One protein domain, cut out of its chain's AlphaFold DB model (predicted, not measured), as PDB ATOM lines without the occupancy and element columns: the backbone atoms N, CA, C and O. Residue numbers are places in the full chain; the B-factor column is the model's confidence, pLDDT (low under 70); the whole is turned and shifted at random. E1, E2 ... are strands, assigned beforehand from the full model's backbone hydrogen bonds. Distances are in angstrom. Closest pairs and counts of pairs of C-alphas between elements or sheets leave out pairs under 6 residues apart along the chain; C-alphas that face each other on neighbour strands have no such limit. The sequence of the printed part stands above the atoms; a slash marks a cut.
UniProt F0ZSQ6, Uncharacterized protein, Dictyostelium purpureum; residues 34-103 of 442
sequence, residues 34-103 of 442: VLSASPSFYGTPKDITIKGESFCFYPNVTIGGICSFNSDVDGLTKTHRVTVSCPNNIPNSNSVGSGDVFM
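AT A GLANCE: This is residues 34 to 103 of the 442 residues of an uncharacterized protein of Dictyostelium purpureum (UniProt F0ZSQ6). With little regular structure, this is a small sandwich: the sheet E3, E4, E5 is partly face to face with the short hairpin E1 and E2, strands crossed at 48 degrees. The printed 70 residues hold no named helix and five strands, E1 to E5 along the chain, with 27 residues in them: all strand, both sheets antiparallel. It is compact, with a radius of gyration of the C-alphas of 12.4 A, yet elongated, spanning 37 by 20 by 18 A.

IN THESE COORDINATES: E5, residues 95 to 102, measures 20.4 A and ends at C-alpha 102 (168.213, 48.649, 143.580). E4 is residues 80 to 86, 19.5 A; E3 is 60 to 63. E1, residues 34 to 37, begins at (171.549, 52.169, 134.665); E2 is 50 to 53.

HOW THE PARTS SIT: E3, E4, E5 form a meander, each strand the antiparallel neighbour of the one before. N 62 and O 83, 2.9 A, and N 84 and O 97, 2.8 A, are within hydrogen-bond range, as are N 51 and O 36 of E2 and E1, 2.9 A. E5 bends by 53 degrees at residue 99; C-alphas 34 and 99, the closest of E1 and E5, are 5.1 A apart.

THE WHOLE: The printed part has no cut. E1 to E2 and E3 to E4 are long links. Residues 89 to 93 are under pLDDT 70.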
ATOM      1  N   VAL A  34     171.290  52.888 133.410       93.62
ATOM      2  CA  VAL A  34     171.549  52.169 134.665       93.62
ATOM      3  C   VAL A  34     171.039  50.744 134.524       93.62
ATOM      4  O   VAL A  34     169.837  50.523 134.425       93.62
ATOM      5  N   LEU A  35     171.960  49.780 134.515       91.06
ATOM      6  CA  LEU A  35     171.658  48.380 134.217       91.06
ATOM      7  C   LEU A  35     171.525  47.521 135.476       91.06
ATOM      8  O   LEU A  35     170.739  46.578 135.504       91.06
ATOM      9  N   SER A  36     172.309  47.807 136.518       91.38
ATOM     10  CA  SER A  36     172.225  47.089 137.794       91.38
ATOM     11  C   SER A  36     172.845  47.880 138.943       91.38
ATOM     12  O   SER A  36     173.678  48.765 138.734       91.38
ATOM     13  N   ALA A  37     172.461  47.529 140.167       92.69
ATOM     14  CA  ALA A  37     173.092  48.004 141.387       92.69
ATOM     15  C   ALA A  37     173.322  46.830 142.347       92.69
ATOM     16  O   ALA A  37     172.456  45.966 142.496       92.69
ATOM     17  N   SER A  38     174.481  46.785 143.005       91.69
ATOM     18  CA  SER A  38     174.719  45.807 144.067       91.69
ATOM     19  C   SER A  38     173.794  46.094 145.251       91.69
ATOM     20  O   SER A  38     173.582  47.260 145.582       91.69
ATOM     21  N   PRO A  39     173.278  45.079 145.946       90.25
ATOM     22  CA  PRO A  39     172.407  45.308 147.087       90.25
ATOM     23  C   PRO A  39     173.199  45.637 148.362       90.25
ATOM     24  O   PRO A  39     174.412  45.423 148.448       90.25
ATOM     25  N   SER A  40     172.482  46.112 149.378       91.25
ATOM     26  CA  SER A  40     172.965  46.265 150.757       91.25
ATOM     27  C   SER A  40     171.889  45.820 151.748       91.25
ATOM     28  O   SER A  40     170.759  45.548 151.348       91.25
ATOM     29  N   PHE A  41     172.226  45.747 153.031       90.81
ATOM     30  CA  PHE A  41     171.262  45.559 154.113       90.81
ATOM     31  C   PHE A  41     170.766  46.914 154.603       90.81
ATOM     32  O   PHE A  41     171.527  47.879 154.694       90.81
ATOM     33  N   TYR A  42     169.481  46.985 154.922       90.56
ATOM     34  CA  TYR A  42     168.887  48.199 155.462       90.56
ATOM     35  C   TYR A  42     169.528  48.592 156.795       90.56
ATOM     36  O   TYR A  42     169.888  47.733 157.602       90.56
ATOM     37  N   GLY A  43     169.722  49.892 156.997       89.44
ATOM     38  CA  GLY A  43     170.400  50.454 158.164       89.44
ATOM     39  C   GLY A  43     171.894  50.126 158.255       89.44
ATOM     40  O   GLY A  43     172.525  50.467 159.249       89.44
ATOM     41  N   THR A  44     172.476  49.467 157.244       89.44
ATOM     42  CA  THR A  44     173.902  49.118 157.210       89.44
ATOM     43  C   THR A  44     174.579  49.851 156.051       89.44
ATOM     44  O   THR A  44     174.488  49.398 154.903       89.44
ATOM     45  N   PRO A  45     175.233  51.003 156.293       86.56
ATOM     46  CA  PRO A  45     175.948  51.731 155.252       86.56
ATOM     47  C   PRO A  45     177.001  50.839 154.588       86.56
ATOM     48  O   PRO A  45     177.844  50.243 155.259       86.56
ATOM     49  N   LYS A  46     176.942  50.732 153.261       86.69
ATOM     50  CA  LYS A  46     177.865  49.924 152.461       86.69
ATOM     51  C   LYS A  46     178.056  50.569 151.098       86.69
ATOM     52  O   LYS A  46     177.133  51.185 150.570       86.69
ATOM     53  N   ASP A  47     179.235  50.382 150.515       89.31
ATOM     54  CA  ASP A  47     179.485  50.795 149.139       89.31
ATOM     55  C   ASP A  47     178.562  50.046 148.171       89.31
ATOM     56  O   ASP A  47     178.576  48.814 148.090       89.31
ATOM     57  N   ILE A  48     177.779  50.818 147.415       90.69
ATOM     58  CA  ILE A  48     176.927  50.318 146.341       90.69
ATOM     59  C   ILE A  48     177.671  50.461 145.017       90.69
ATOM     60  O   ILE A  48     178.073  51.550 144.614       90.69
ATOM     61  N   THR A  49     177.840  49.347 144.314       92.56
ATOM     62  CA  THR A  49     178.363  49.324 142.950       92.56
ATOM     63  C   THR A  49     177.211  49.471 141.971       92.56
ATOM     64  O   THR A  49     176.338  48.608 141.918       92.56
ATOM     65  N   ILE A  50     177.228  50.529 141.166       92.69
ATOM     66  CA  ILE A  50     176.261  50.752 140.087       92.69
ATOM     67  C   ILE A  50     176.949  50.440 138.767       92.69
ATOM     68  O   ILE A  50     178.052  50.924 138.511       92.69
ATOM     69  N   LYS A  51     176.305  49.622 137.937       93.44
ATOM     70  CA  LYS A  51     176.781  49.284 136.596       93.44
ATOM     71  C   LYS A  51     175.813  49.828 135.561       93.44
ATOM     72  O   LYS A  51     174.593  49.776 135.738       93.44
ATOM     73  N   GLY A  52     176.374  50.314 134.472       92.81
ATOM     74  CA  GLY A  52     175.632  50.963 133.415       92.81
ATOM     75  C   GLY A  52     176.543  51.397 132.284       92.81
ATOM     76  O   GLY A  52     177.741  51.107 132.304       92.81
ATOM     77  N   GLU A  53     175.970  52.093 131.316       93.06
ATOM     78  CA  GLU A  53     176.691  52.596 130.151       93.06
ATOM     79  C   GLU A  53     176.698  54.122 130.146       93.06
ATOM     80  O   GLU A  53     175.850  54.771 130.762       93.06
ATOM     81  N   SER A  54     177.670  54.695 129.433       91.75
ATOM     82  CA  SER A  54     177.764  56.141 129.191       91.75
ATOM     83  C   SER A  54     177.823  56.990 130.468       91.75
ATOM     84  O   SER A  54     177.379  58.137 130.495       91.75
ATOM     85  N   PHE A  55     178.390  56.439 131.547       90.50
ATOM     86  CA  PHE A  55     178.663  57.201 132.761       90.50
ATOM     87  C   PHE A  55     179.801  58.190 132.511       90.50
ATOM     88  O   PHE A  55     180.869  57.829 132.017       90.50
ATOM     89  N   CYS A  56     179.580  59.444 132.888       88.00
ATOM     90  CA  CYS A  56     180.625  60.455 132.939       88.00
ATOM     91  C   CYS A  56     181.644  60.154 134.043       88.00
ATOM     92  O   CYS A  56     181.430  59.307 134.909       88.00
ATOM     93  N   PHE A  57     182.760  60.885 134.030       85.56
ATOM     94  CA  PHE A  57     183.851  60.674 134.981       85.56
ATOM     95  C   PHE A  57     183.451  60.980 136.437       85.56
ATOM     96  O   PHE A  57     183.916  60.310 137.357       85.56
ATOM     97  N   TYR A  58     182.558  61.955 136.641       88.00
ATOM     98  CA  TYR A  58     182.058  62.363 137.957       88.00
ATOM     99  C   TYR A  58     180.521  62.401 137.960       88.00
ATOM    100  O   TYR A  58     179.928  63.478 137.865       88.00
ATOM    101  N   PRO A  59     179.857  61.234 138.008       91.00
ATOM    102  CA  PRO A  59     178.407  61.180 138.029       91.00
ATOM    103  C   PRO A  59     177.866  61.540 139.414       91.00
ATOM    104  O   PRO A  59     178.383  61.091 140.436       91.00
ATOM    105  N   ASN A  60     176.756  62.273 139.439       91.81
ATOM    106  CA  ASN A  60     175.919  62.397 140.624       91.81
ATOM    107  C   ASN A  60     174.928  61.238 140.650       91.81
ATOM    108  O   ASN A  60     174.204  61.007 139.682       91.81
ATOM    109  N   VAL A  61     174.886  60.518 141.765       93.00
ATOM    110  CA  VAL A  61     174.059  59.325 141.928       93.00
ATOM    111  C   VAL A  61     173.032  59.563 143.020       93.00
ATOM    112  O   VAL A  61     173.368  60.065 144.089       93.00
ATOM    113  N   THR A  62     171.794  59.144 142.773       94.38
ATOM    114  CA  THR A  62     170.768  59.042 143.815       94.38
ATOM    115  C   THR A  62     170.139  57.659 143.833       94.38
ATOM    116  O   THR A  62     169.983  57.026 142.787       94.38
ATOM    117  N   ILE A  63     169.756  57.196 145.022       93.81
ATOM    118  CA  ILE A  63     168.983  55.966 145.225       93.81
ATOM    119  C   ILE A  63     167.708  56.356 145.963       93.81
ATOM    120  O   ILE A  63     167.770  56.981 147.019       93.81
ATOM    121  N   GLY A  64     166.545  56.064 145.375       91.12
ATOM    122  CA  GLY A  64     165.259  56.481 145.945       91.12
ATOM    123  C   GLY A  64     165.105  58.003 146.072       91.12
ATOM    124  O   GLY A  64     164.343  58.468 146.908       91.12
ATOM    125  N   GLY A  65     165.845  58.778 145.269       89.62
ATOM    126  CA  GLY A  65     165.859  60.246 145.324       89.62
ATOM    127  C   GLY A  65     166.845  60.854 146.330       89.62
ATOM    128  O   GLY A  65     166.915  62.074 146.428       89.62
ATOM    129  N   ILE A  66     167.632  60.040 147.042       88.25
ATOM    130  CA  ILE A  66     168.596  60.507 148.050       88.25
ATOM    131  C   ILE A  66     170.028  60.439 147.499       88.25
ATOM    132  O   ILE A  66     170.446  59.396 146.997       88.25
ATOM    133  N   CYS A  67     170.789  61.536 147.607       84.19
ATOM    134  CA  CYS A  67     172.198  61.614 147.181       84.19
ATOM    135  C   CYS A  67     173.172  60.992 148.197       84.19
ATOM    136  O   CYS A  67     174.166  60.378 147.818       84.19
ATOM    137  N   SER A  68     172.888  61.142 149.492       84.62
ATOM    138  CA  SER A  68     173.698  60.605 150.595       84.62
ATOM    139  C   SER A  68     173.075  59.317 151.126       84.62
ATOM    140  O   SER A  68     172.541  59.291 152.230       84.62
ATOM    141  N   PHE A  69     173.071  58.271 150.302       85.62
ATOM    142  CA  PHE A  69     172.459  56.991 150.647       85.62
ATOM    143  C   PHE A  69     173.197  56.315 151.816       85.62
ATOM    144  O   PHE A  69     174.326  55.855 151.650       85.62
ATOM    145  N   ASN A  70     172.541  56.210 152.976       88.12
ATOM    146  CA  ASN A  70     173.072  55.546 154.172       88.12
ATOM    147  C   ASN A  70     172.413  54.179 154.415       88.12
ATOM    148  O   ASN A  70     172.386  53.680 155.539       88.12
ATOM    149  N   SER A  71     171.890  53.549 153.356       89.81
ATOM    150  CA  SER A  71     171.081  52.330 153.449       89.81
ATOM    151  C   SER A  71     169.774  52.505 154.230       89.81
ATOM    152  O   SER A  71     169.262  51.541 154.783       89.81
ATOM    153  N   ASP A  72     169.179  53.690 154.195       90.12
ATOM    154  CA  ASP A  72     168.057  54.139 155.033       90.12
ATOM    155  C   ASP A  72     166.820  54.597 154.238       90.12
ATOM    156  O   ASP A  72     165.928  55.241 154.780       90.12
ATOM    157  N   VAL A  73     166.737  54.265 152.946       89.19
ATOM    158  CA  VAL A  73     165.546  54.547 152.139       89.19
ATOM    159  C   VAL A  73     164.422  53.587 152.537       89.19
ATOM    160  O   VAL A  73     164.581  52.367 152.477       89.19
ATOM    161  N   ASP A  74     163.267  54.136 152.905       86.88
ATOM    162  CA  ASP A  74     162.107  53.352 153.327       86.88
ATOM    163  C   ASP A  74     161.578  52.420 152.230       86.88
ATOM    164  O   ASP A  74     161.281  52.839 151.109       86.88
ATOM    165  N   GLY A  75     161.343  51.157 152.599       82.00
ATOM    166  CA  GLY A  75     160.730  50.150 151.732       82.00
ATOM    167  C   GLY A  75     161.626  48.945 151.461       82.00
ATOM    168  O   GLY A  75     161.998  48.700 150.322       82.00
ATOM    169  N   LEU A  76     161.879  48.127 152.490       80.56
ATOM    170  CA  LEU A  76     162.704  46.904 152.423       80.56
ATOM    171  C   LEU A  76     162.357  45.954 151.267       80.56
ATOM    172  O   LEU A  76     163.221  45.261 150.738       80.56
ATOM    173  N   THR A  77     161.078  45.905 150.908       78.50
ATOM    174  CA  THR A  77     160.504  45.013 149.896       78.50
ATOM    175  C   THR A  77     160.213  45.717 148.573       78.50
ATOM    176  O   THR A  77     159.599  45.118 147.690       78.50
ATOM    177  N   LYS A  78     160.608  46.988 148.437       86.00
ATOM    178  CA  LYS A  78     160.383  47.805 147.247       86.00
ATOM    179  C   LYS A  78     161.676  47.955 146.458       86.00
ATOM    180  O   LYS A  78     162.768  48.060 147.009       86.00
ATOM    181  N   THR A  79     161.524  48.025 145.145       90.75
ATOM    182  CA  THR A  79     162.606  48.453 144.266       90.75
ATOM    183  C   THR A  79     162.737  49.962 144.326       90.75
ATOM    184  O   THR A  79     161.760  50.689 144.146       90.75
ATOM    185  N   HIS A  80     163.959  50.435 144.516       93.19
ATOM    186  CA  HIS A  80     164.303  51.839 144.421       93.19
ATOM    187  C   HIS A  80     164.915  52.152 143.061       93.19
ATOM    188  O   HIS A  80     165.756  51.417 142.529       93.19
ATOM    189  N   ARG A  81     164.508  53.302 142.527       94.56
ATOM    190  CA  ARG A  81     165.116  53.882 141.339       94.56
ATOM    191  C   ARG A  81     166.511  54.386 141.666       94.56
ATOM    192  O   ARG A  81     166.689  55.163 142.607       94.56
ATOM    193  N   VAL A  82     167.472  53.975 140.856       95.44
ATOM    194  CA  VAL A  82     168.816  54.539 140.826       95.44
ATOM    195  C   VAL A  82     168.864  55.537 139.683       95.44
ATOM    196  O   VAL A  82     168.547  55.179 138.550       95.44
ATOM    197  N   THR A  83     169.247  56.775 139.976       95.31
ATOM    198  CA  THR A  83     169.385  57.836 138.972       95.31
ATOM    199  C   THR A  83     170.830  58.294 138.920       95.31
ATOM    200  O   THR A  83     171.408  58.645 139.948       95.31
ATOM    201  N   VAL A  84     171.392  58.310 137.718       94.50
ATOM    202  CA  VAL A  84     172.728  58.810 137.410       94.50
ATOM    203  C   VAL A  84     172.569  60.085 136.591       94.50
ATOM    204  O   VAL A  84     171.967  60.072 135.520       94.50
ATOM    205  N   SER A  85     173.101  61.189 137.101       92.19
ATOM    206  CA  SER A  85     173.120  62.486 136.434       92.19
ATOM    207  C   SER A  85     174.556  62.881 136.141       92.19
ATOM    208  O   SER A  85     175.385  62.957 137.047       92.19
ATOM    209  N   CYS A  86     174.825  63.207 134.887       89.19
ATOM    210  CA  CYS A  86     176.108  63.719 134.446       89.19
ATOM    211  C   CYS A  86     176.035  65.237 134.279       89.19
ATOM    212  O   CYS A  86     175.311  65.707 133.394       89.19
ATOM    213  N   PRO A  87     176.717  66.007 135.151       83.12
ATOM    214  CA  PRO A  87     176.747  67.454 135.031       83.12
ATOM    215  C   PRO A  87     177.489  67.845 133.751       83.12
ATOM    216  O   PRO A  87     178.612  67.401 133.518       83.12
ATOM    217  N   ASN A  88     176.849  68.674 132.931       73.00
ATOM    218  CA  ASN A  88     177.443  69.218 131.715       73.00
ATOM    219  C   ASN A  88     177.876  70.673 131.942       73.00
ATOM    220  O   ASN A  88     177.264  71.399 132.722       73.00
ATOM    221  N   ASN A  89     178.913  71.121 131.224       63.41
ATOM    222  CA  ASN A  89     179.405  72.509 131.280       63.41
ATOM    223  C   ASN A  89     178.416  73.534 130.683       63.41
ATOM    224  O   ASN A  89     178.669  74.736 130.727       63.41
ATOM    225  N   ILE A  90     177.307  73.066 130.108       62.22
ATOM    226  CA  ILE A  90     176.231  73.894 129.571       62.22
ATOM    227  C   ILE A  90     175.124  73.971 130.638       62.22
ATOM    228  O   ILE A  90     174.655  72.926 131.102       62.22
ATOM    229  N   PRO A  91     174.672  75.177 131.027       51.53
ATOM    230  CA  PRO A  91     173.552  75.336 131.947       51.53
ATOM    231  C   PRO A  91     172.315  74.573 131.446       51.53
ATOM    232  O   PRO A  91     171.912  74.727 130.296       51.53
ATOM    233  N   ASN A  92     171.697  73.776 132.322       55.16
ATOM    234  CA  ASN A  92     170.435  73.050 132.101       55.16
ATOM    235  C   ASN A  92     170.450  71.863 131.115       55.16
ATOM    236  O   ASN A  92     169.378  71.389 130.748       55.16
ATOM    237  N   SER A  93     171.610  71.322 130.727       66.19
ATOM    238  CA  SER A  93     171.672  70.146 129.839       66.19
ATOM    239  C   SER A  93     172.246  68.896 130.516       66.19
ATOM    240  O   SER A  93     173.028  68.173 129.898       66.19
ATOM    241  N   ASN A  94     171.925  68.644 131.789       76.00
ATOM    242  CA  ASN A  94     172.409  67.441 132.471       76.00
ATOM    243  C   ASN A  94     171.862  66.192 131.784       76.00
ATOM    244  O   ASN A  94     170.655  66.048 131.591       76.00
ATOM    245  N   SER A  95     172.766  65.282 131.437       86.50
ATOM    246  CA  SER A  95     172.388  63.999 130.865       86.50
ATOM    247  C   SER A  95     171.997  63.053 131.997       86.50
ATOM    248  O   SER A  95     172.790  62.843 132.919       86.50
ATOM    249  N   VAL A  96     170.769  62.532 131.971       91.25
ATOM    250  CA  VAL A  96     170.197  61.753 133.077       91.25
ATOM    251  C   VAL A  96     169.764  60.374 132.604       91.25
ATOM    252  O   VAL A  96     169.098  60.223 131.585       91.25
ATOM    253  N   GLY A  97     170.127  59.383 133.405       92.69
ATOM    254  CA  GLY A  97     169.827  57.975 133.230       92.69
ATOM    255  C   GLY A  97     169.223  57.413 134.495       92.69
ATOM    256  O   GLY A  97     169.643  57.780 135.592       92.69
ATOM    257  N   SER A  98     168.254  56.511 134.378       94.50
ATOM    258  CA  SER A  98     167.695  55.858 135.559       94.50
ATOM    259  C   SER A  98     167.280  54.420 135.295       94.50
ATOM    260  O   SER A  98     167.017  54.047 134.154       94.50
ATOM    261  N   GLY A  99     167.225  53.632 136.365       93.62
ATOM    262  CA  GLY A  99     166.761  52.250 136.339       93.62
ATOM    263  C   GLY A  99     166.201  51.833 137.694       93.62
ATOM    264  O   GLY A  99     166.746  52.188 138.742       93.62
ATOM    265  N   ASP A 100     165.114  51.067 137.679       94.75
ATOM    266  CA  ASP A 100     164.530  50.468 138.883       94.75
ATOM    267  C   ASP A 100     165.280  49.156 139.171       94.75
ATOM    268  O   ASP A 100     164.837  48.067 138.802       94.75
ATOM    269  N   VAL A 101     166.481  49.281 139.745       92.19
ATOM    270  CA  VAL A 101     167.462  48.179 139.838       92.19
ATOM    271  C   VAL A 101     168.046  47.958 141.232       92.19
ATOM    272  O   VAL A 101     168.824  47.023 141.419       92.19
ATOM    273  N   PHE A 102     167.718  48.805 142.213       93.19
ATOM    274  CA  PHE A 102     168.213  48.649 143.580       93.19
ATOM    275  C   PHE A 102     167.130  48.076 144.488       93.19
ATOM    276  O   PHE A 102     166.019  48.592 144.546       93.19
ATOM    277  N   MET A 103     167.474  47.037 145.241       91.69
ATOM    278  CA  MET A 103     166.629  46.484 146.294       91.69
ATOM    279  C   MET A 103     167.520  45.954 147.413       91.69
ATOM    280  O   MET A 103     168.604  45.418 147.145       91.69
TER     281      MET A 103